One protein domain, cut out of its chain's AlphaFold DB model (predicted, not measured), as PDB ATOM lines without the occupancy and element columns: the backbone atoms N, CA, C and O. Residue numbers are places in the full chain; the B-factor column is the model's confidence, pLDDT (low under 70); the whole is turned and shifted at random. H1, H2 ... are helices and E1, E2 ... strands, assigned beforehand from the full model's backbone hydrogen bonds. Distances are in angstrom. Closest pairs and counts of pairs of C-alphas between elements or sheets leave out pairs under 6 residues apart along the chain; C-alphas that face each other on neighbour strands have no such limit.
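Overview. This is residues 4 to 88 and 96 to 148 of the 242 residues of an uncharacterized protein of bacterium (UniProt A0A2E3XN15). A short helix, H1, sits in the middle of three small antiparallel sheets, the hairpin E1 and E2, the three strands E4 E3 E5 and the hairpin E8 and E9, while a further hairpin, E6 and E7, makes an arm at one end. The grouping is loose, with a radius of gyration of the C-alphas of 17.7 A and spans of 59 by 46 by 26 A. The printed part has 138 residues, with two named helices and nine named strands in the order E1 E2 E3 E4 E5 H1 E6 E7 H2 E8 E9. The class is mostly strand, though under half of the residues are in named elements.

Along the chain. E1, residues 4 to 8, begins at C-alpha 4 (112.551, 148.913, 145.259) and is 13.8 A long. E2, residues 23 to 28, is 15.5 A long. E3 is residues 34 to 38, 12.8 A; E4 is residues 44 to 47, 7.5 A; E5 is residues 59 to 63, 13.1 A. H1, residues 72 to 77, begins at C-alpha 72 (120.145, 146.555, 141.756) and is 8.5 A long. E6, residues 101 to 105, and E7, residues 111 to 115, are 12.7 A and 12.9 A long. H2, residues 120 to 123, is 5.3 A long. E8, residues 124 to 129, is 14.7 A long, and E9, residues 142 to 147, is 15.7 A long and ends at C-alpha 147 (121.136, 153.346, 125.596).

Arrangement. In the hairpin E1 and E2, N 5 and O 26 are 2.9 A apart. In the sheet E4 E3 E5, the inner strand E3 is antiparallel to E5 at 154 degrees, with N 36 and O 61 2.8 A apart, and to E4 at 152 degrees, with N 37 and O 46 2.9 A apart. H1 is on this sheet but only grazes it, with residues 72 to 75. The closest C-alphas of H1 and E2, Tyr 76 and Tyr 28, are 5.7 A apart; those of H1 and E8, Ile 74 and Leu 126, are 7.6 A apart. H1 and H2 touch, with the C-alphas of Phe 77 and Leu 120 closest at 5.8 A. In the hairpin E6 and E7, N 104 and O 112 are 2.7 A apart; both strands are apart from E8 and E9. In the hairpin E8 and E9, N 125 and O 146 are 2.7 A apart. Every O i to N i+4 pair in H1 is within hydrogen-bond range, and H2 is too short for such a pair.

Size, cuts and confidence. The two C-alphas farthest apart, those of Glu 52 and Gly 109, are 60.1 A apart. Residues 89 to 95 are not printed, and C-alphas 88 and 96 are 14.1 A apart across the cut. The links E1 to E2, E4 to E5 and E8 to E9 are long. The mean pLDDT of the printed part is 75.6, and 35 residues are under 70, among them 11 to 21, 82 to 88 and 133 to 140.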
ATOM      1  N   THR A   4     113.016 147.914 146.232       88.19
ATOM      2  CA  THR A   4     112.551 148.913 145.259       88.19
ATOM      3  C   THR A   4     113.661 149.916 144.968       88.19
ATOM      4  O   THR A   4     114.300 150.414 145.892       88.19
ATOM      5  N   PHE A   5     113.864 150.254 143.697       89.19
ATOM      6  CA  PHE A   5     114.823 151.273 143.278       89.19
ATOM      7  C   PHE A   5     114.276 152.107 142.121       89.19
ATOM      8  O   PHE A   5     113.325 151.719 141.443       89.19
ATOM      9  N   ASN A   6     114.884 153.270 141.900       89.50
ATOM     10  CA  ASN A   6     114.576 154.127 140.763       89.50
ATOM     11  C   ASN A   6     115.781 154.173 139.833       89.50
ATOM     12  O   ASN A   6     116.900 154.364 140.307       89.50
ATOM     13  N   TYR A   7     115.556 154.074 138.526       86.94
ATOM     14  CA  TYR A   7     116.626 154.178 137.536       86.94
ATOM     15  C   TYR A   7     116.238 155.149 136.417       86.94
ATOM     16  O   TYR A   7     115.060 155.180 136.040       86.94
ATOM     17  N   PRO A   8     117.175 155.970 135.905       84.50
ATOM     18  CA  PRO A   8     116.895 156.867 134.789       84.50
ATOM     19  C   PRO A   8     116.367 156.100 133.576       84.50
ATOM     20  O   PRO A   8     116.903 155.057 133.203       84.50
ATOM     21  N   LEU A   9     115.326 156.628 132.944       77.44
ATOM     22  CA  LEU A   9     114.838 156.145 131.655       77.44
ATOM     23  C   LEU A   9     115.271 157.125 130.566       77.44
ATOM     24  O   LEU A   9     115.199 158.334 130.805       77.44
ATOM     25  N   PRO A  10     115.685 156.649 129.381       70.50
ATOM     26  CA  PRO A  10     115.988 157.550 128.286       70.50
ATOM     27  C   PRO A  10     114.720 158.304 127.884       70.50
ATOM     28  O   PRO A  10     113.604 157.783 127.973       70.50
ATOM     29  N   GLU A  11     114.884 159.547 127.445       63.88
ATOM     30  CA  GLU A  11     113.781 160.304 126.896       63.88
ATOM     31  C   GLU A  11     113.482 159.722 125.528       63.88
ATOM     32  O   GLU A  11     114.360 159.263 124.791       63.88
ATOM     33  N   GLU A  12     112.200 159.697 125.201       59.88
ATOM     34  CA  GLU A  12     111.769 159.318 123.878       59.88
ATOM     35  C   GLU A  12     112.181 160.454 122.933       59.88
ATOM     36  O   GLU A  12     111.379 161.360 122.729       59.88
ATOM     37  N   ASN A  13     113.443 160.480 122.492       47.81
ATOM     38  CA  ASN A  13     114.030 161.285 121.414       47.81
ATOM     39  C   ASN A  13     115.538 161.517 121.649       47.81
ATOM     40  O   ASN A  13     115.912 162.243 122.556       47.81
ATOM     41  N   TYR A  14     116.339 161.006 120.709       51.28
ATOM     42  CA  TYR A  14     117.538 161.631 120.131       51.28
ATOM     43  C   TYR A  14     118.855 161.791 120.919       51.28
ATOM     44  O   TYR A  14     118.906 162.325 122.016       51.28
ATOM     45  N   VAL A  15     119.917 161.449 120.168       37.53
ATOM     46  CA  VAL A  15     121.294 161.982 120.141       37.53
ATOM     47  C   VAL A  15     122.098 161.879 121.442       37.53
ATOM     48  O   VAL A  15     121.695 162.301 122.518       37.53
ATOM     49  N   THR A  16     123.300 161.321 121.302       35.06
ATOM     50  CA  THR A  16     124.359 161.241 122.311       35.06
ATOM     51  C   THR A  16     124.428 162.496 123.195       35.06
ATOM     52  O   THR A  16     124.706 163.586 122.704       35.06
ATOM     53  N   GLY A  17     124.235 162.329 124.511       35.59
ATOM     54  CA  GLY A  17     124.604 163.343 125.510       35.59
ATOM     55  C   GLY A  17     123.483 164.038 126.294       35.59
ATOM     56  O   GLY A  17     123.782 165.018 126.974       35.59
ATOM     57  N   ILE A  18     122.230 163.568 126.270       36.53
ATOM     58  CA  ILE A  18     121.138 164.171 127.064       36.53
ATOM     59  C   ILE A  18     120.825 163.314 128.302       36.53
ATOM     60  O   ILE A  18     120.392 162.169 128.190       36.53
ATOM     61  N   SER A  19     121.026 163.876 129.503       44.72
ATOM     62  CA  SER A  19     120.543 163.285 130.758       44.72
ATOM     63  C   SER A  19     119.079 163.646 130.979       44.72
ATOM     64  O   SER A  19     118.716 164.819 130.879       44.72
ATOM     65  N   THR A  20     118.262 162.672 131.348       56.09
ATOM     66  CA  THR A  20     116.820 162.848 131.532       56.09
ATOM     67  C   THR A  20     116.470 163.059 133.002       56.09
ATOM     68  O   THR A  20     117.228 162.688 133.902       56.09
ATOM     69  N   THR A  21     115.288 163.623 133.267       63.25
ATOM     70  CA  THR A  21     114.708 163.655 134.628       63.25
ATOM     71  C   THR A  21     113.725 162.509 134.889       63.25
ATOM     72  O   THR A  21     113.390 162.245 136.048       63.25
ATOM     73  N   ARG A  22     113.281 161.791 133.842       76.56
ATOM     74  CA  ARG A  22     112.349 160.658 133.957       76.56
ATOM     75  C   ARG A  22     113.048 159.462 134.605       76.56
ATOM     76  O   ARG A  22     114.098 159.014 134.151       76.56
ATOM     77  N   LYS A  23     112.427 158.904 135.644       82.94
ATOM     78  CA  LYS A  23     112.882 157.677 136.309       82.94
ATOM     79  C   LYS A  23     111.780 156.629 136.272       82.94
ATOM     80  O   LYS A  23     110.622 156.953 136.520       82.94
ATOM     81  N   GLY A  24     112.150 155.390 135.970       81.62
ATOM     82  CA  GLY A  24     111.297 154.232 136.220       81.62
ATOM     83  C   GLY A  24     111.444 153.786 137.673       81.62
ATOM     84  O   GLY A  24     112.539 153.883 138.233       81.62
ATOM     85  N   THR A  25     110.358 153.301 138.274       88.25
ATOM     86  CA  THR A  25     110.384 152.637 139.584       88.25
ATOM     87  C   THR A  25     110.324 151.134 139.371       88.25
ATOM     88  O   THR A  25     109.394 150.619 138.750       88.25
ATOM     89  N   TYR A  26     111.313 150.434 139.910       86.81
ATOM     90  CA  TYR A  26     111.530 149.014 139.688       86.81
ATOM     91  C   TYR A  26     111.555 148.264 141.006       86.81
ATOM     92  O   TYR A  26     111.970 148.794 142.035       86.81
ATOM     93  N   ASN A  27     111.119 147.010 140.966       86.75
ATOM     94  CA  ASN A  27     111.160 146.128 142.117       86.75
ATOM     95  C   ASN A  27     111.970 144.886 141.779       86.75
ATOM     96  O   ASN A  27     111.577 144.129 140.899       86.75
ATOM     97  N   TYR A  28     113.055 144.670 142.506       84.44
ATOM     98  CA  TYR A  28     113.886 143.488 142.381       84.44
ATOM     99  C   TYR A  28     113.529 142.462 143.460       84.44
ATOM    100  O   TYR A  28     113.646 142.734 144.661       84.44
ATOM    101  N   ASP A  29     113.124 141.274 143.025       82.25
ATOM    102  CA  ASP A  29     112.815 140.125 143.884       82.25
ATOM    103  C   ASP A  29     113.573 138.866 143.433       82.25
ATOM    104  O   ASP A  29     113.024 137.773 143.382       82.25
ATOM    105  N   GLY A  30     114.835 139.046 143.036       80.88
ATOM    106  CA  GLY A  30     115.743 137.951 142.690       80.88
ATOM    107  C   GLY A  30     116.725 137.590 143.817       80.88
ATOM    108  O   GLY A  30     116.538 138.068 144.949       80.88
ATOM    109  N   PRO A  31     117.749 136.774 143.492       84.00
ATOM    110  CA  PRO A  31     118.799 136.315 144.404       84.00
ATOM    111  C   PRO A  31     119.547 137.426 145.152       84.00
ATOM    112  O   PRO A  31     119.487 138.606 144.801       84.00
ATOM    113  N   ASP A  32     120.256 137.035 146.209       86.94
ATOM    114  CA  ASP A  32     121.045 137.966 147.021       86.94
ATOM    115  C   ASP A  32     122.404 138.291 146.382       86.94
ATOM    116  O   ASP A  32     122.900 139.410 146.527       86.94
ATOM    117  N   GLU A  33     122.937 137.332 145.628       87.81
ATOM    118  CA  GLU A  33     124.186 137.381 144.874       87.81
ATOM    119  C   GLU A  33     123.922 136.842 143.462       87.81
ATOM    120  O   GLU A  33     123.128 135.915 143.293       87.81
ATOM    121  N   LEU A  34     124.567 137.432 142.457       87.06
ATOM    122  CA  LEU A  34     124.614 136.917 141.090       87.06
ATOM    123  C   LEU A  34     126.042 136.994 140.569       87.06
ATOM    124  O   LEU A  34     126.756 137.961 140.838       87.06
ATOM    125  N   ILE A  35     126.431 136.016 139.762       88.50
ATOM    126  CA  ILE A  35     127.734 135.999 139.099       88.50
ATOM    127  C   ILE A  35     127.494 136.136 137.604       88.50
ATOM    128  O   ILE A  35     126.696 135.405 137.027       88.50
ATOM    129  N   PHE A  36     128.184 137.064 136.961       88.19
ATOM    130  CA  PHE A  36     128.167 137.210 135.513       88.19
ATOM    131  C   PHE A  36     129.475 136.711 134.933       88.19
ATOM    132  O   PHE A  36     130.544 137.101 135.404       88.19
ATOM    133  N   GLU A  37     129.382 135.902 133.887       90.25
ATOM    134  CA  GLU A  37     130.518 135.581 133.036       90.25
ATOM    135  C   GLU A  37     130.529 136.515 131.828       90.25
ATOM    136  O   GLU A  37     129.507 136.716 131.165       90.25
ATOM    137  N   ILE A  38     131.683 137.117 131.555       90.50
ATOM    138  CA  ILE A  38     131.846 138.218 130.608       90.50
ATOM    139  C   ILE A  38     133.025 137.910 129.682       90.50
ATOM    140  O   ILE A  38     134.056 137.418 130.132       90.50
ATOM    141  N   ASN A  39     132.891 138.188 128.386       88.69
ATOM    142  CA  ASN A  39     134.017 138.106 127.450       88.69
ATOM    143  C   ASN A  39     134.932 139.352 127.535       88.69
ATOM    144  O   ASN A  39     134.608 140.332 128.204       88.69
ATOM    145  N   ASP A  40     136.053 139.345 126.810       88.88
ATOM    146  CA  ASP A  40     137.003 140.474 126.764       88.88
ATOM    147  C   ASP A  40     136.416 141.779 126.192       88.88
ATOM    148  O   ASP A  40     136.971 142.857 126.386       88.88
ATOM    149  N   GLU A  41     135.274 141.706 125.506       88.94
ATOM    150  CA  GLU A  41     134.556 142.871 124.974       88.94
ATOM    151  C   GLU A  41     133.586 143.482 125.999       88.94
ATOM    152  O   GLU A  41     132.931 144.488 125.717       88.94
ATOM    153  N   GLY A  42     133.460 142.881 127.187       87.62
ATOM    154  CA  GLY A  42     132.539 143.349 128.218       87.62
ATOM    155  C   GLY A  42     131.106 142.843 128.060       87.62
ATOM    156  O   GLY A  42     130.198 143.337 128.733       87.62
ATOM    157  N   ILE A  43     130.871 141.879 127.171       90.00
ATOM    158  CA  ILE A  43     129.554 141.298 126.906       90.00
ATOM    159  C   ILE A  43     129.313 140.139 127.869       90.00
ATOM    160  O   ILE A  43     130.135 139.228 127.971       90.00
ATOM    161  N   ILE A  44     128.159 140.150 128.540       88.50
ATOM    162  CA  ILE A  44     127.711 139.038 129.386       88.50
ATOM    163  C   ILE A  44     127.387 137.835 128.494       88.50
ATOM    164  O   ILE A  44     126.510 137.920 127.630       88.50
ATOM    165  N   VAL A  45     128.081 136.723 128.723       89.12
ATOM    166  CA  VAL A  45     127.900 135.462 127.992       89.12
ATOM    167  C   VAL A  45     127.155 134.412 128.809       89.12
ATOM    168  O   VAL A  45     126.440 133.604 128.220       89.12
ATOM    169  N   ASP A  46     127.261 134.466 130.140       85.69
ATOM    170  CA  ASP A  46     126.522 133.587 131.044       85.69
ATOM    171  C   ASP A  46     126.167 134.290 132.360       85.69
ATOM    172  O   ASP A  46     126.764 135.303 132.744       85.69
ATOM    173  N   ILE A  47     125.144 133.768 133.030       84.12
ATOM    174  CA  ILE A  47     124.579 134.316 134.257       84.12
ATOM    175  C   ILE A  47     124.396 133.171 135.243       84.12
ATOM    176  O   ILE A  47     123.635 132.247 134.973       84.12
ATOM    177  N   ASP A  48     125.041 133.301 136.395       79.06
ATOM    178  CA  ASP A  48     125.188 132.261 137.412       79.06
ATOM    179  C   ASP A  48     125.857 130.984 136.851       79.06
ATOM    180  O   ASP A  48     125.282 129.896 136.925       79.06
ATOM    181  N   PRO A  49     127.052 131.110 136.223       75.94
ATOM    182  CA  PRO A  49     127.757 129.978 135.627       75.94
ATOM    183  C   PRO A  49     128.190 128.964 136.691       75.94
ATOM    184  O   PRO A  49     128.502 129.320 137.831       75.94
ATOM    185  N   ASP A  50     128.308 127.697 136.292       73.69
ATOM    186  CA  ASP A  50     128.859 126.658 137.162       73.69
ATOM    187  C   ASP A  50     130.306 127.004 137.564       73.69
ATOM    188  O   ASP A  50     131.204 127.204 136.734       73.69
ATOM    189  N   TYR A  51     130.540 127.069 138.874       65.19
ATOM    190  CA  TYR A  51     131.837 127.395 139.447       65.19
ATOM    191  C   TYR A  51     132.938 126.411 139.034       65.19
ATOM    192  O   TYR A  51     134.097 126.825 138.963       65.19
ATOM    193  N   GLU A  52     132.593 125.152 138.738       65.88
ATOM    194  CA  GLU A  52     133.556 124.096 138.401       65.88
ATOM    195  C   GLU A  52     134.104 124.195 136.967       65.88
ATOM    196  O   GLU A  52     135.171 123.649 136.675       65.88
ATOM    197  N   ILE A  53     133.423 124.922 136.073       66.06
ATOM    198  CA  ILE A  53     133.820 125.084 134.669       66.06
ATOM    199  C   ILE A  53     134.380 126.491 134.480       66.06
ATOM    200  O   ILE A  53     133.645 127.415 134.157       66.06
ATOM    201  N   PHE A  54     135.681 126.675 134.709       66.81
ATOM    202  CA  PHE A  54     136.338 127.963 134.477       66.81
ATOM    203  C   PHE A  54     136.907 128.039 133.057       66.81
ATOM    204  O   PHE A  54     137.858 127.325 132.728       66.81
ATOM    205  N   ASP A  55     136.338 128.920 132.235       74.31
ATOM    206  CA  ASP A  55     136.926 129.325 130.961       74.31
ATOM    207  C   ASP A  55     137.951 130.452 131.220       74.31
ATOM    208  O   ASP A  55     137.566 131.531 131.676       74.31
ATOM    209  N   PRO A  56     139.259 130.223 130.978       75.19
ATOM    210  CA  PRO A  56     140.296 131.223 131.224       75.19
ATOM    211  C   PRO A  56     140.187 132.465 130.332       75.19
ATOM    212  O   PRO A  56     140.794 133.481 130.670       75.19
ATOM    213  N   ASP A  57     139.413 132.406 129.245       79.56
ATOM    214  CA  ASP A  57     139.170 133.533 128.338       79.56
ATOM    215  C   ASP A  57     137.931 134.358 128.754       79.56
ATOM    216  O   ASP A  57     137.407 135.166 127.977       79.56
ATOM    217  N   LYS A  58     137.411 134.130 129.970       82.69
ATOM    218  CA  LYS A  58     136.251 134.829 130.530       82.69
ATOM    219  C   LYS A  58     136.558 135.475 131.871       82.69
ATOM    220  O   LYS A  58     137.346 134.992 132.684       82.69
ATOM    221  N   HIS A  59     135.845 136.561 132.133       86.50
ATOM    222  CA  HIS A  59     135.893 137.310 133.382       86.50
ATOM    223  C   HIS A  59     134.637 137.024 134.191       86.50
ATOM    224  O   HIS A  59     133.534 137.032 133.647       86.50
ATOM    225  N   ARG A  60     134.788 136.813 135.498       87.69
ATOM    226  CA  ARG A  60     133.659 136.622 136.415       87.69
ATOM    227  C   ARG A  60     133.487 137.843 137.301       87.69
ATOM    228  O   ARG A  60     134.414 138.216 138.017       87.69
ATOM    229  N   ILE A  61     132.302 138.443 137.264       88.25
ATOM    230  CA  ILE A  61     131.945 139.610 138.074       88.25
ATOM    231  C   ILE A  61     130.783 139.241 138.988       88.25
ATOM    232  O   ILE A  61     129.720 138.844 138.519       88.25
ATOM    233  N   VAL A  62     130.987 139.395 140.293       89.94
ATOM    234  CA  VAL A  62     129.953 139.172 141.307       89.94
ATOM    235  C   VAL A  62     129.217 140.480 141.569       89.94
ATOM    236  O   VAL A  62     129.853 141.522 141.735       89.94
ATOM    237  N   VAL A  63     127.890 140.419 141.638       89.56
ATOM    238  CA  VAL A  63     127.034 141.526 142.073       89.56
ATOM    239  C   VAL A  63     126.188 141.101 143.266       89.56
ATOM    240  O   VAL A  63     125.735 139.960 143.348       89.56
ATOM    241  N   ASN A  64     125.946 142.031 144.185       90.44
ATOM    242  CA  ASN A  64     125.242 141.791 145.442       90.44
ATOM    243  C   ASN A  64     124.039 142.740 145.585       90.44
ATOM    244  O   ASN A  64     124.045 143.642 146.427       90.44
ATOM    245  N   PRO A  65     122.969 142.567 144.789       86.50
ATOM    246  CA  PRO A  65     121.871 143.534 144.674       86.50
ATOM    247  C   PRO A  65     121.103 143.819 145.974       86.50
ATOM    248  O   PRO A  65     120.376 144.808 146.055       86.50
ATOM    249  N   LYS A  66     121.197 142.971 147.006       84.56
ATOM    250  CA  LYS A  66     120.533 143.238 148.297       84.56
ATOM    251  C   LYS A  66     121.375 144.076 149.251       84.56
ATOM    252  O   LYS A  66     120.813 144.643 150.188       84.56
ATOM    253  N   THR A  67     122.687 144.144 149.040       86.06
ATOM    254  CA  THR A  67     123.628 144.856 149.915       86.06
ATOM    255  C   THR A  67     124.292 146.046 149.223       86.06
ATOM    256  O   THR A  67     124.637 147.002 149.916       86.06
ATOM    257  N   ASP A  68     124.382 146.052 147.887       86.00
ATOM    258  CA  ASP A  68     124.810 147.195 147.077       86.00
ATOM    259  C   ASP A  68     123.667 147.705 146.183       86.00
ATOM    260  O   ASP A  68     123.150 147.020 145.299       86.00
ATOM    261  N   ALA A  69     123.270 148.960 146.400       85.31
ATOM    262  CA  ALA A  69     122.220 149.599 145.616       85.31
ATOM    263  C   ALA A  69     122.628 149.863 144.155       85.31
ATOM    264  O   ALA A  69     121.749 149.994 143.301       85.31
ATOM    265  N   ASN A  70     123.929 149.938 143.856       85.75
ATOM    266  CA  ASN A  70     124.432 150.101 142.491       85.75
ATOM    267  C   ASN A  70     124.291 148.818 141.666       85.75
ATOM    268  O   ASN A  70     124.218 148.904 140.442       85.75
ATOM    269  N   ASP A  71     124.171 147.666 142.330       89.69
ATOM    270  CA  ASP A  71     123.997 146.351 141.707       89.69
ATOM    271  C   ASP A  71     122.533 146.029 141.378       89.69
ATOM    272  O   ASP A  71     122.246 145.181 140.529       89.69
ATOM    273  N   LEU A  72     121.581 146.747 141.990       89.62
ATOM    274  CA  LEU A  72     120.145 146.555 141.756       89.62
ATOM    275  C   LEU A  72     119.742 146.684 140.279       89.62
ATOM    276  O   LEU A  72     119.048 145.788 139.794       89.62
ATOM    277  N   PRO A  73     120.146 147.730 139.528       90.44
ATOM    278  CA  PRO A  73     119.794 147.847 138.116       90.44
ATOM    279  C   PRO A  73     120.372 146.711 137.268       90.44
ATOM    280  O   PRO A  73     119.721 146.272 136.321       90.44
ATOM    281  N   ILE A  74     121.573 146.229 137.608       90.94
ATOM    282  CA  ILE A  74     122.278 145.161 136.887       90.94
ATOM    283  C   ILE A  74     121.540 143.837 137.074       90.94
ATOM    284  O   ILE A  74     121.162 143.187 136.100       90.94
ATOM    285  N   ALA A  75     121.235 143.482 138.323       88.12
ATOM    286  CA  ALA A  75     120.475 142.280 138.640       88.12
ATOM    287  C   ALA A  75     119.038 142.338 138.092       88.12
ATOM    288  O   ALA A  75     118.523 141.348 137.568       88.12
ATOM    289  N   TYR A  76     118.390 143.507 138.160       87.31
ATOM    290  CA  TYR A  76     117.047 143.714 137.615       87.31
ATOM    291  C   TYR A  76     116.994 143.555 136.093       87.31
ATOM    292  O   TYR A  76     116.007 143.038 135.572       87.31
ATOM    293  N   PHE A  77     118.047 143.960 135.372       88.38
ATOM    294  CA  PHE A  77     118.123 143.817 133.915       88.38
ATOM    295  C   PHE A  77     117.892 142.369 133.459       88.38
ATOM    296  O   PHE A  77     117.279 142.139 132.417       88.38
ATOM    297  N   TYR A  78     118.315 141.407 134.282       82.62
ATOM    298  CA  TYR A  78     118.180 139.973 134.041       82.62
ATOM    299  C   TYR A  78     117.155 139.286 134.944       82.62
ATOM    300  O   TYR A  78     117.151 138.062 135.020       82.62
ATOM    301  N   GLN A  79     116.256 140.030 135.599       76.25
ATOM    302  CA  GLN A  79     115.296 139.463 136.558       76.25
ATOM    303  C   GLN A  79     114.514 138.261 136.001       76.25
ATOM    304  O   GLN A  79     114.279 137.302 136.728       76.25
ATOM    305  N   ASP A  80     114.168 138.281 134.708       71.31
ATOM    306  CA  ASP A  80     113.370 137.231 134.066       71.31
ATOM    307  C   ASP A  80     114.077 135.868 134.062       71.31
ATOM    308  O   ASP A  80     113.425 134.839 133.924       71.31
ATOM    309  N   ARG A  81     115.408 135.844 134.215       70.44
ATOM    310  CA  ARG A  81     116.198 134.608 134.299       70.44
ATOM    311  C   ARG A  81     116.013 133.869 135.620       70.44
ATOM    312  O   ARG A  81     116.260 132.672 135.666       70.44
ATOM    313  N   PHE A  82     115.582 134.567 136.668       64.94
ATOM    314  CA  PHE A  82     115.537 134.036 138.033       64.94
ATOM    315  C   PHE A  82     114.115 133.855 138.565       64.94
ATOM    316  O   PHE A  82     113.930 133.409 139.697       64.94
ATOM    317  N   LEU A  83     113.103 134.212 137.774       56.34
ATOM    318  CA  LEU A  83     111.713 133.978 138.140       56.34
ATOM    319  C   LEU A  83     111.367 132.494 137.906       56.34
ATOM    320  O   LEU A  83     111.759 131.927 136.884       56.34
ATOM    321  N   PRO A  84     110.669 131.834 138.849       46.84
ATOM    322  CA  PRO A  84     110.469 130.390 138.815       46.84
ATOM    323  C   PRO A  84     109.728 129.929 137.551       46.84
ATOM    324  O   PRO A  84     108.686 130.463 137.181       46.84
ATOM    325  N   SER A  85     110.245 128.868 136.926       42.28
ATOM    326  CA  SER A  85     109.743 128.258 135.686       42.28
ATOM    327  C   SER A  85     108.498 127.384 135.837       42.28
ATOM    328  O   SER A  85     108.096 126.706 134.890       42.28
ATOM    329  N   THR A  86     107.872 127.368 137.011       42.94
ATOM    330  CA  THR A  86     106.621 126.644 137.237       42.94
ATOM    331  C   THR A  86     105.431 127.579 137.052       42.94
ATOM    332  O   THR A  86     105.303 128.527 137.828       42.94
ATOM    333  N   PRO A  87     104.527 127.310 136.088       42.59
ATOM    334  CA  PRO A  87     103.232 127.965 136.049       42.59
ATOM    335  C   PRO A  87     102.425 127.462 137.248       42.59
ATOM    336  O   PRO A  87     101.762 126.428 137.189       42.59
ATOM    337  N   ASP A  88     102.519 128.160 138.374       45.34
ATOM    338  CA  ASP A  88     101.496 128.054 139.402       45.34
ATOM    339  C   ASP A  88     100.190 128.550 138.758       45.34
ATOM    340  O   ASP A  88     100.165 129.582 138.084       45.34
ATOM    341  N   PHE A  96     105.534 137.576 131.805       52.19
ATOM    342  CA  PHE A  96     105.243 138.690 130.922       52.19
ATOM    343  C   PHE A  96     105.377 139.995 131.685       52.19
ATOM    344  O   PHE A  96     104.736 140.214 132.711       52.19
ATOM    345  N   HIS A  97     106.191 140.905 131.155       64.12
ATOM    346  CA  HIS A  97     106.062 142.297 131.552       64.12
ATOM    347  C   HIS A  97     104.686 142.788 131.146       64.12
ATOM    348  O   HIS A  97     104.416 142.987 129.958       64.12
ATOM    349  N   ASN A  98     103.825 143.013 132.125       71.12
ATOM    350  CA  ASN A  98     102.543 143.641 131.872       71.12
ATOM    351  C   ASN A  98     102.786 145.133 131.624       71.12
ATOM    352  O   ASN A  98     102.829 145.939 132.555       71.12
ATOM    353  N   TYR A  99     103.011 145.494 130.358       77.25
ATOM    354  CA  TYR A  99     103.145 146.890 129.954       77.25
ATOM    355  C   TYR A  99     101.840 147.638 130.234       77.25
ATOM    356  O   TYR A  99     100.774 147.237 129.764       77.25
ATOM    357  N   THR A 100     101.934 148.737 130.974       81.56
ATOM    358  CA  THR A 100     100.871 149.731 131.087       81.56
ATOM    359  C   THR A 100     101.084 150.804 130.034       81.56
ATOM    360  O   THR A 100     102.215 151.126 129.651       81.56
ATOM    361  N   TYR A 101      99.974 151.334 129.531       81.81
ATOM    362  CA  TYR A 101      99.976 152.299 128.447       81.81
ATOM    363  C   TYR A 101      99.174 153.533 128.832       81.81
ATOM    364  O   TYR A 101      98.116 153.413 129.450       81.81
ATOM    365  N   ILE A 102      99.656 154.695 128.404       81.00
ATOM    366  CA  ILE A 102      98.951 155.972 128.519       81.00
ATOM    367  C   ILE A 102      98.591 156.507 127.136       81.00
ATOM    368  O   ILE A 102      99.345 156.332 126.175       81.00
ATOM    369  N   ASP A 103      97.430 157.148 127.042       82.19
ATOM    370  CA  ASP A 103      96.919 157.711 125.798       82.19
ATOM    371  C   ASP A 103      97.558 159.069 125.541       82.19
ATOM    372  O   ASP A 103      97.460 159.990 126.349       82.19
ATOM    373  N   GLU A 104      98.166 159.201 124.374       75.75
ATOM    374  CA  GLU A 104      98.791 160.419 123.907       75.75
ATOM    375  C   GLU A 104      98.139 160.860 122.596       75.75
ATOM    376  O   GLU A 104      98.475 160.336 121.523       75.75
ATOM    377  N   PRO A 105      97.194 161.814 122.656       77.88
ATOM    378  CA  PRO A 105      96.547 162.330 121.464       77.88
ATOM    379  C   PRO A 105      97.556 163.075 120.588       77.88
ATOM    380  O   PRO A 105      98.391 163.837 121.077       77.88
ATOM    381  N   GLN A 106      97.458 162.854 119.282       72.19
ATOM    382  CA  GLN A 106      98.312 163.468 118.275       72.19
ATOM    383  C   GLN A 106      97.575 164.547 117.487       72.19
ATOM    384  O   GLN A 106      96.345 164.577 117.422       72.19
ATOM    385  N   SER A 107      98.337 165.422 116.830       66.62
ATOM    386  CA  SER A 107      97.797 166.495 115.987       66.62
ATOM    387  C   SER A 107      97.005 165.997 114.772       66.62
ATOM    388  O   SER A 107      96.145 166.724 114.286       66.62
ATOM    389  N   ASN A 108      97.251 164.770 114.294       64.31
ATOM    390  CA  ASN A 108      96.487 164.124 113.214       64.31
ATOM    391  C   ASN A 108      95.205 163.414 113.691       64.31
ATOM    392  O   ASN A 108      94.533 162.772 112.885       64.31
ATOM    393  N   GLY A 109      94.852 163.511 114.978       71.62
ATOM    394  CA  GLY A 109      93.688 162.827 115.549       71.62
ATOM    395  C   GLY A 109      93.923 161.352 115.890       71.62
ATOM    396  O   GLY A 109      92.989 160.680 116.328       71.62
ATOM    397  N   GLU A 110      95.147 160.841 115.725       69.50
ATOM    398  CA  GLU A 110      95.525 159.521 116.228       69.50
ATOM    399  C   GLU A 110      95.713 159.532 117.750       69.50
ATOM    400  O   GLU A 110      96.001 160.562 118.365       69.50
ATOM    401  N   VAL A 111      95.562 158.357 118.365       72.88
ATOM    402  CA  VAL A 111      95.849 158.145 119.787       72.88
ATOM    403  C   VAL A 111      96.984 157.142 119.904       72.88
ATOM    404  O   VAL A 111      96.840 155.971 119.539       72.88
ATOM    405  N   TYR A 112      98.114 157.601 120.433       72.69
ATOM    406  CA  TYR A 112      99.248 156.742 120.743       72.69
ATOM    407  C   TYR A 112      99.138 156.185 122.149       72.69
ATOM    408  O   TYR A 112      98.638 156.835 123.056       72.69
ATOM    409  N   LYS A 113      99.606 154.957 122.315       70.62
ATOM    410  CA  LYS A 113      99.707 154.263 123.589       70.62
ATOM    411  C   LYS A 113     101.183 154.250 123.971       70.62
ATOM    412  O   LYS A 113     101.943 153.408 123.491       70.62
ATOM    413  N   ALA A 114     101.614 155.216 124.777       75.00
ATOM    414  CA  ALA A 114     102.992 155.260 125.257       75.00
ATOM    415  C   ALA A 114     103.169 154.275 126.411       75.00
ATOM    416  O   ALA A 114     102.346 154.239 127.327       75.00
ATOM    417  N   LYS A 115     104.234 153.467 126.373       77.56
ATOM    418  CA  LYS A 115     104.566 152.560 127.479       77.56
ATOM    419  C   LYS A 115     104.979 153.374 128.706       77.56
ATOM    420  O   LYS A 115     105.964 154.120 128.692       77.56
ATOM    421  N   GLU A 116     104.243 153.209 129.792       77.06
ATOM    422  CA  GLU A 116     104.478 153.948 131.031       77.06
ATOM    423  C   GLU A 116     105.585 153.292 131.871       77.06
ATOM    424  O   GLU A 116     106.463 153.982 132.394       77.06
ATOM    425  N   ASN A 117     105.600 151.958 131.919       77.19
ATOM    426  CA  ASN A 117     106.460 151.138 132.771       77.19
ATOM    427  C   ASN A 117     107.535 150.363 131.978       77.19
ATOM    428  O   ASN A 117     107.617 149.144 132.068       77.19
ATOM    429  N   LEU A 118     108.372 151.048 131.193       80.06
ATOM    430  CA  LEU A 118     109.433 150.412 130.389       80.06
ATOM    431  C   LEU A 118     110.395 149.545 131.218       80.06
ATOM    432  O   LEU A 118     110.821 149.951 132.305       80.06
ATOM    433  N   ARG A 119     110.817 148.399 130.668       82.62
ATOM    434  CA  ARG A 119     111.915 147.606 131.242       82.62
ATOM    435  C   ARG A 119     113.258 148.280 130.986       82.62
ATOM    436  O   ARG A 119     113.444 148.961 129.981       82.62
ATOM    437  N   LEU A 120     114.243 148.012 131.845       84.38
ATOM    438  CA  LEU A 120     115.617 148.447 131.568       84.38
ATOM    439  C   LEU A 120     116.159 147.812 130.282       84.38
ATOM    440  O   LEU A 120     116.811 148.494 129.502       84.38
ATOM    441  N   SER A 121     115.829 146.546 130.018       83.88
ATOM    442  CA  SER A 121     116.236 145.834 128.801       83.88
ATOM    443  C   SER A 121     115.542 146.319 127.531       83.88
ATOM    444  O   SER A 121     116.075 146.112 126.439       83.88
ATOM    445  N   ASP A 122     114.400 147.005 127.639       79.75
ATOM    446  CA  ASP A 122     113.811 147.700 126.498       79.75
ATOM    447  C   ASP A 122     114.741 148.830 126.065       79.75
ATOM    448  O   ASP A 122     115.138 148.868 124.903       79.75
ATOM    449  N   ALA A 123     115.110 149.684 127.025       79.69
ATOM    450  CA  ALA A 123     115.795 150.962 126.851       79.69
ATOM    451  C   ALA A 123     117.323 150.876 126.704       79.69
ATOM    452  O   ALA A 123     117.922 151.734 126.055       79.69
ATOM    453  N   TYR A 124     117.950 149.866 127.302       85.44
ATOM    454  CA  TYR A 124     119.400 149.766 127.425       85.44
ATOM    455  C   TYR A 124     119.929 148.406 126.965       85.44
ATOM    456  O   TYR A 124     119.223 147.393 126.948       85.44
ATOM    457  N   THR A 125     121.207 148.404 126.622       88.31
ATOM    458  CA  THR A 125     122.100 147.252 126.582       88.31
ATOM    459  C   THR A 125     123.046 147.377 127.771       88.31
ATOM    460  O   THR A 125     123.518 148.469 128.077       88.31
ATOM    461  N   LEU A 126     123.304 146.274 128.463       90.62
ATOM    462  CA  LEU A 126     124.217 146.238 129.598       90.62
ATOM    463  C   LEU A 126     125.547 145.620 129.157       90.62
ATOM    464  O   LEU A 126     125.552 144.535 128.577       90.62
ATOM    465  N   ARG A 127     126.655 146.308 129.441       91.56
ATOM    466  CA  ARG A 127     128.022 145.806 129.251       91.56
ATOM    467  C   ARG A 127     128.902 146.150 130.448       91.56
ATOM    468  O   ARG A 127     128.593 147.071 131.208       91.56
ATOM    469  N   TYR A 128     130.016 145.452 130.585       90.62
ATOM    470  CA  TYR A 128     131.069 145.779 131.533       90.62
ATOM    471  C   TYR A 128     132.212 146.491 130.812       90.62
ATOM    472  O   TYR A 128     132.736 146.009 129.818       90.62
ATOM    473  N   ASP A 129     132.586 147.671 131.281       90.12
ATOM    474  CA  ASP A 129     133.679 148.447 130.711       90.12
ATOM    475  C   ASP A 129     134.917 148.271 131.580       90.12
ATOM    476  O   ASP A 129     134.961 148.814 132.680       90.12
ATOM    477  N   PHE A 130     135.907 147.511 131.107       86.12
ATOM    478  CA  PHE A 130     137.138 147.234 131.858       86.12
ATOM    479  C   PHE A 130     138.017 148.478 132.069       86.12
ATOM    480  O   PHE A 130     138.801 148.525 133.020       86.12
ATOM    481  N   GLU A 131     137.879 149.503 131.225       81.81
ATOM    482  CA  GLU A 131     138.689 150.725 131.274       81.81
ATOM    483  C   GLU A 131     138.059 151.820 132.141       81.81
ATOM    484  O   GLU A 131     138.728 152.782 132.538       81.81
ATOM    485  N   LYS A 132     136.772 151.681 132.481       73.69
ATOM    486  CA  LYS A 132     136.055 152.635 133.326       73.69
ATOM    487  C   LYS A 132     136.717 152.735 134.705       73.69
ATOM    488  O   LYS A 132     136.744 151.796 135.496       73.69
ATOM    489  N   SER A 133     137.261 153.917 134.993       57.88
ATOM    490  CA  SER A 133     137.879 154.246 136.277       57.88
ATOM    491  C   SER A 133     136.816 154.664 137.291       57.88
ATOM    492  O   SER A 133     136.114 155.653 137.084       57.88
ATOM    493  N   ASN A 134     136.757 153.981 138.436       54.88
ATOM    494  CA  ASN A 134     135.885 154.350 139.559       54.88
ATOM    495  C   ASN A 134     136.465 155.495 140.420       54.88
ATOM    496  O   ASN A 134     136.245 155.561 141.626       54.88
ATOM    497  N   GLY A 135     137.235 156.409 139.817       50.81
ATOM    498  CA  GLY A 135     137.764 157.602 140.489       50.81
ATOM    499  C   GLY A 135     138.941 157.354 141.443       50.81
ATOM    500  O   GLY A 135     139.389 158.289 142.102       50.81
ATOM    501  N   VAL A 136     139.484 156.133 141.497       45.75
ATOM    502  CA  VAL A 136     140.627 155.771 142.352       45.75
ATOM    503  C   VAL A 136     141.671 155.014 141.532       45.75
ATOM    504  O   VAL A 136     141.762 153.802 141.628       45.75
ATOM    505  N   GLY A 137     142.435 155.733 140.697       42.12
ATOM    506  CA  GLY A 137     143.800 155.399 140.233       42.12
ATOM    507  C   GLY A 137     144.137 154.013 139.648       42.12
ATOM    508  O   GLY A 137     145.298 153.786 139.326       42.12
ATOM    509  N   ILE A 138     143.183 153.095 139.509       42.06
ATOM    510  CA  ILE A 138     143.346 151.720 139.038       42.06
ATOM    511  C   ILE A 138     142.128 151.421 138.157       42.06
ATOM    512  O   ILE A 138     140.991 151.666 138.577       42.06
ATOM    513  N   ALA A 139     142.359 150.919 136.939       48.22
ATOM    514  CA  ALA A 139     141.309 150.399 136.065       48.22
ATOM    515  C   ALA A 139     140.600 149.252 136.803       48.22
ATOM    516  O   ALA A 139     141.133 148.155 136.928       48.22
ATOM    517  N   SER A 140     139.455 149.562 137.410       61.25
ATOM    518  CA  SER A 140     138.666 148.652 138.256       61.25
ATOM    519  C   SER A 140     137.402 148.175 137.545       61.25
ATOM    520  O   SER A 140     136.590 147.481 138.150       61.25
ATOM    521  N   GLY A 141     137.264 148.542 136.271       75.00
ATOM    522  CA  GLY A 141     136.099 148.308 135.448       75.00
ATOM    523  C   GLY A 141     134.802 148.874 136.028       75.00
ATOM    524  O   GLY A 141     134.722 149.364 137.159       75.00
ATOM    525  N   GLY A 142     133.732 148.816 135.250       87.25
ATOM    526  CA  GLY A 142     132.417 149.175 135.753       87.25
ATOM    527  C   GLY A 142     131.305 148.891 134.769       87.25
ATOM    528  O   GLY A 142     131.480 148.954 133.555       87.25
ATOM    529  N   TRP A 143     130.119 148.637 135.306       89.00
ATOM    530  CA  TRP A 143     128.925 148.433 134.503       89.00
ATOM    531  C   TRP A 143     128.532 149.705 133.746       89.00
ATOM    532  O   TRP A 143     128.608 150.836 134.258       89.00
ATOM    533  N   VAL A 144     128.107 149.511 132.502       89.25
ATOM    534  CA  VAL A 144     127.634 150.551 131.596       89.25
ATOM    535  C   VAL A 144     126.302 150.115 131.002       89.25
ATOM    536  O   VAL A 144     126.180 149.044 130.414       89.25
ATOM    537  N   PHE A 145     125.300 150.975 131.164       86.81
ATOM    538  CA  PHE A 145     124.015 150.861 130.488       86.81
ATOM    539  C   PHE A 145     124.061 151.733 129.239       86.81
ATOM    540  O   PHE A 145     123.799 152.935 129.302       86.81
ATOM    541  N   ASP A 146     124.414 151.128 128.112       85.56
ATOM    542  CA  ASP A 146     124.382 151.801 126.824       85.56
ATOM    543  C   ASP A 146     122.937 151.910 126.357       85.56
ATOM    544  O   ASP A 146     122.215 150.923 126.234       85.56
ATOM    545  N   GLN A 147     122.480 153.128 126.106       80.56
ATOM    546  CA  GLN A 147     121.136 153.346 125.596       80.56
ATOM    547  C   GLN A 147     120.985 152.729 124.201       80.56
ATOM    548  O   GLN A 147     121.804 152.950 123.309       80.56
ATOM    549  N   LYS A 148     119.878 152.015 123.981       77.81
ATOM    550  CA  LYS A 148     119.497 151.540 122.652       77.81
ATOM    551  C   LYS A 148     119.003 152.717 121.819       77.81
ATOM    552  O   LYS A 148     117.944 153.286 122.096       77.81
TER     553      LYS A 148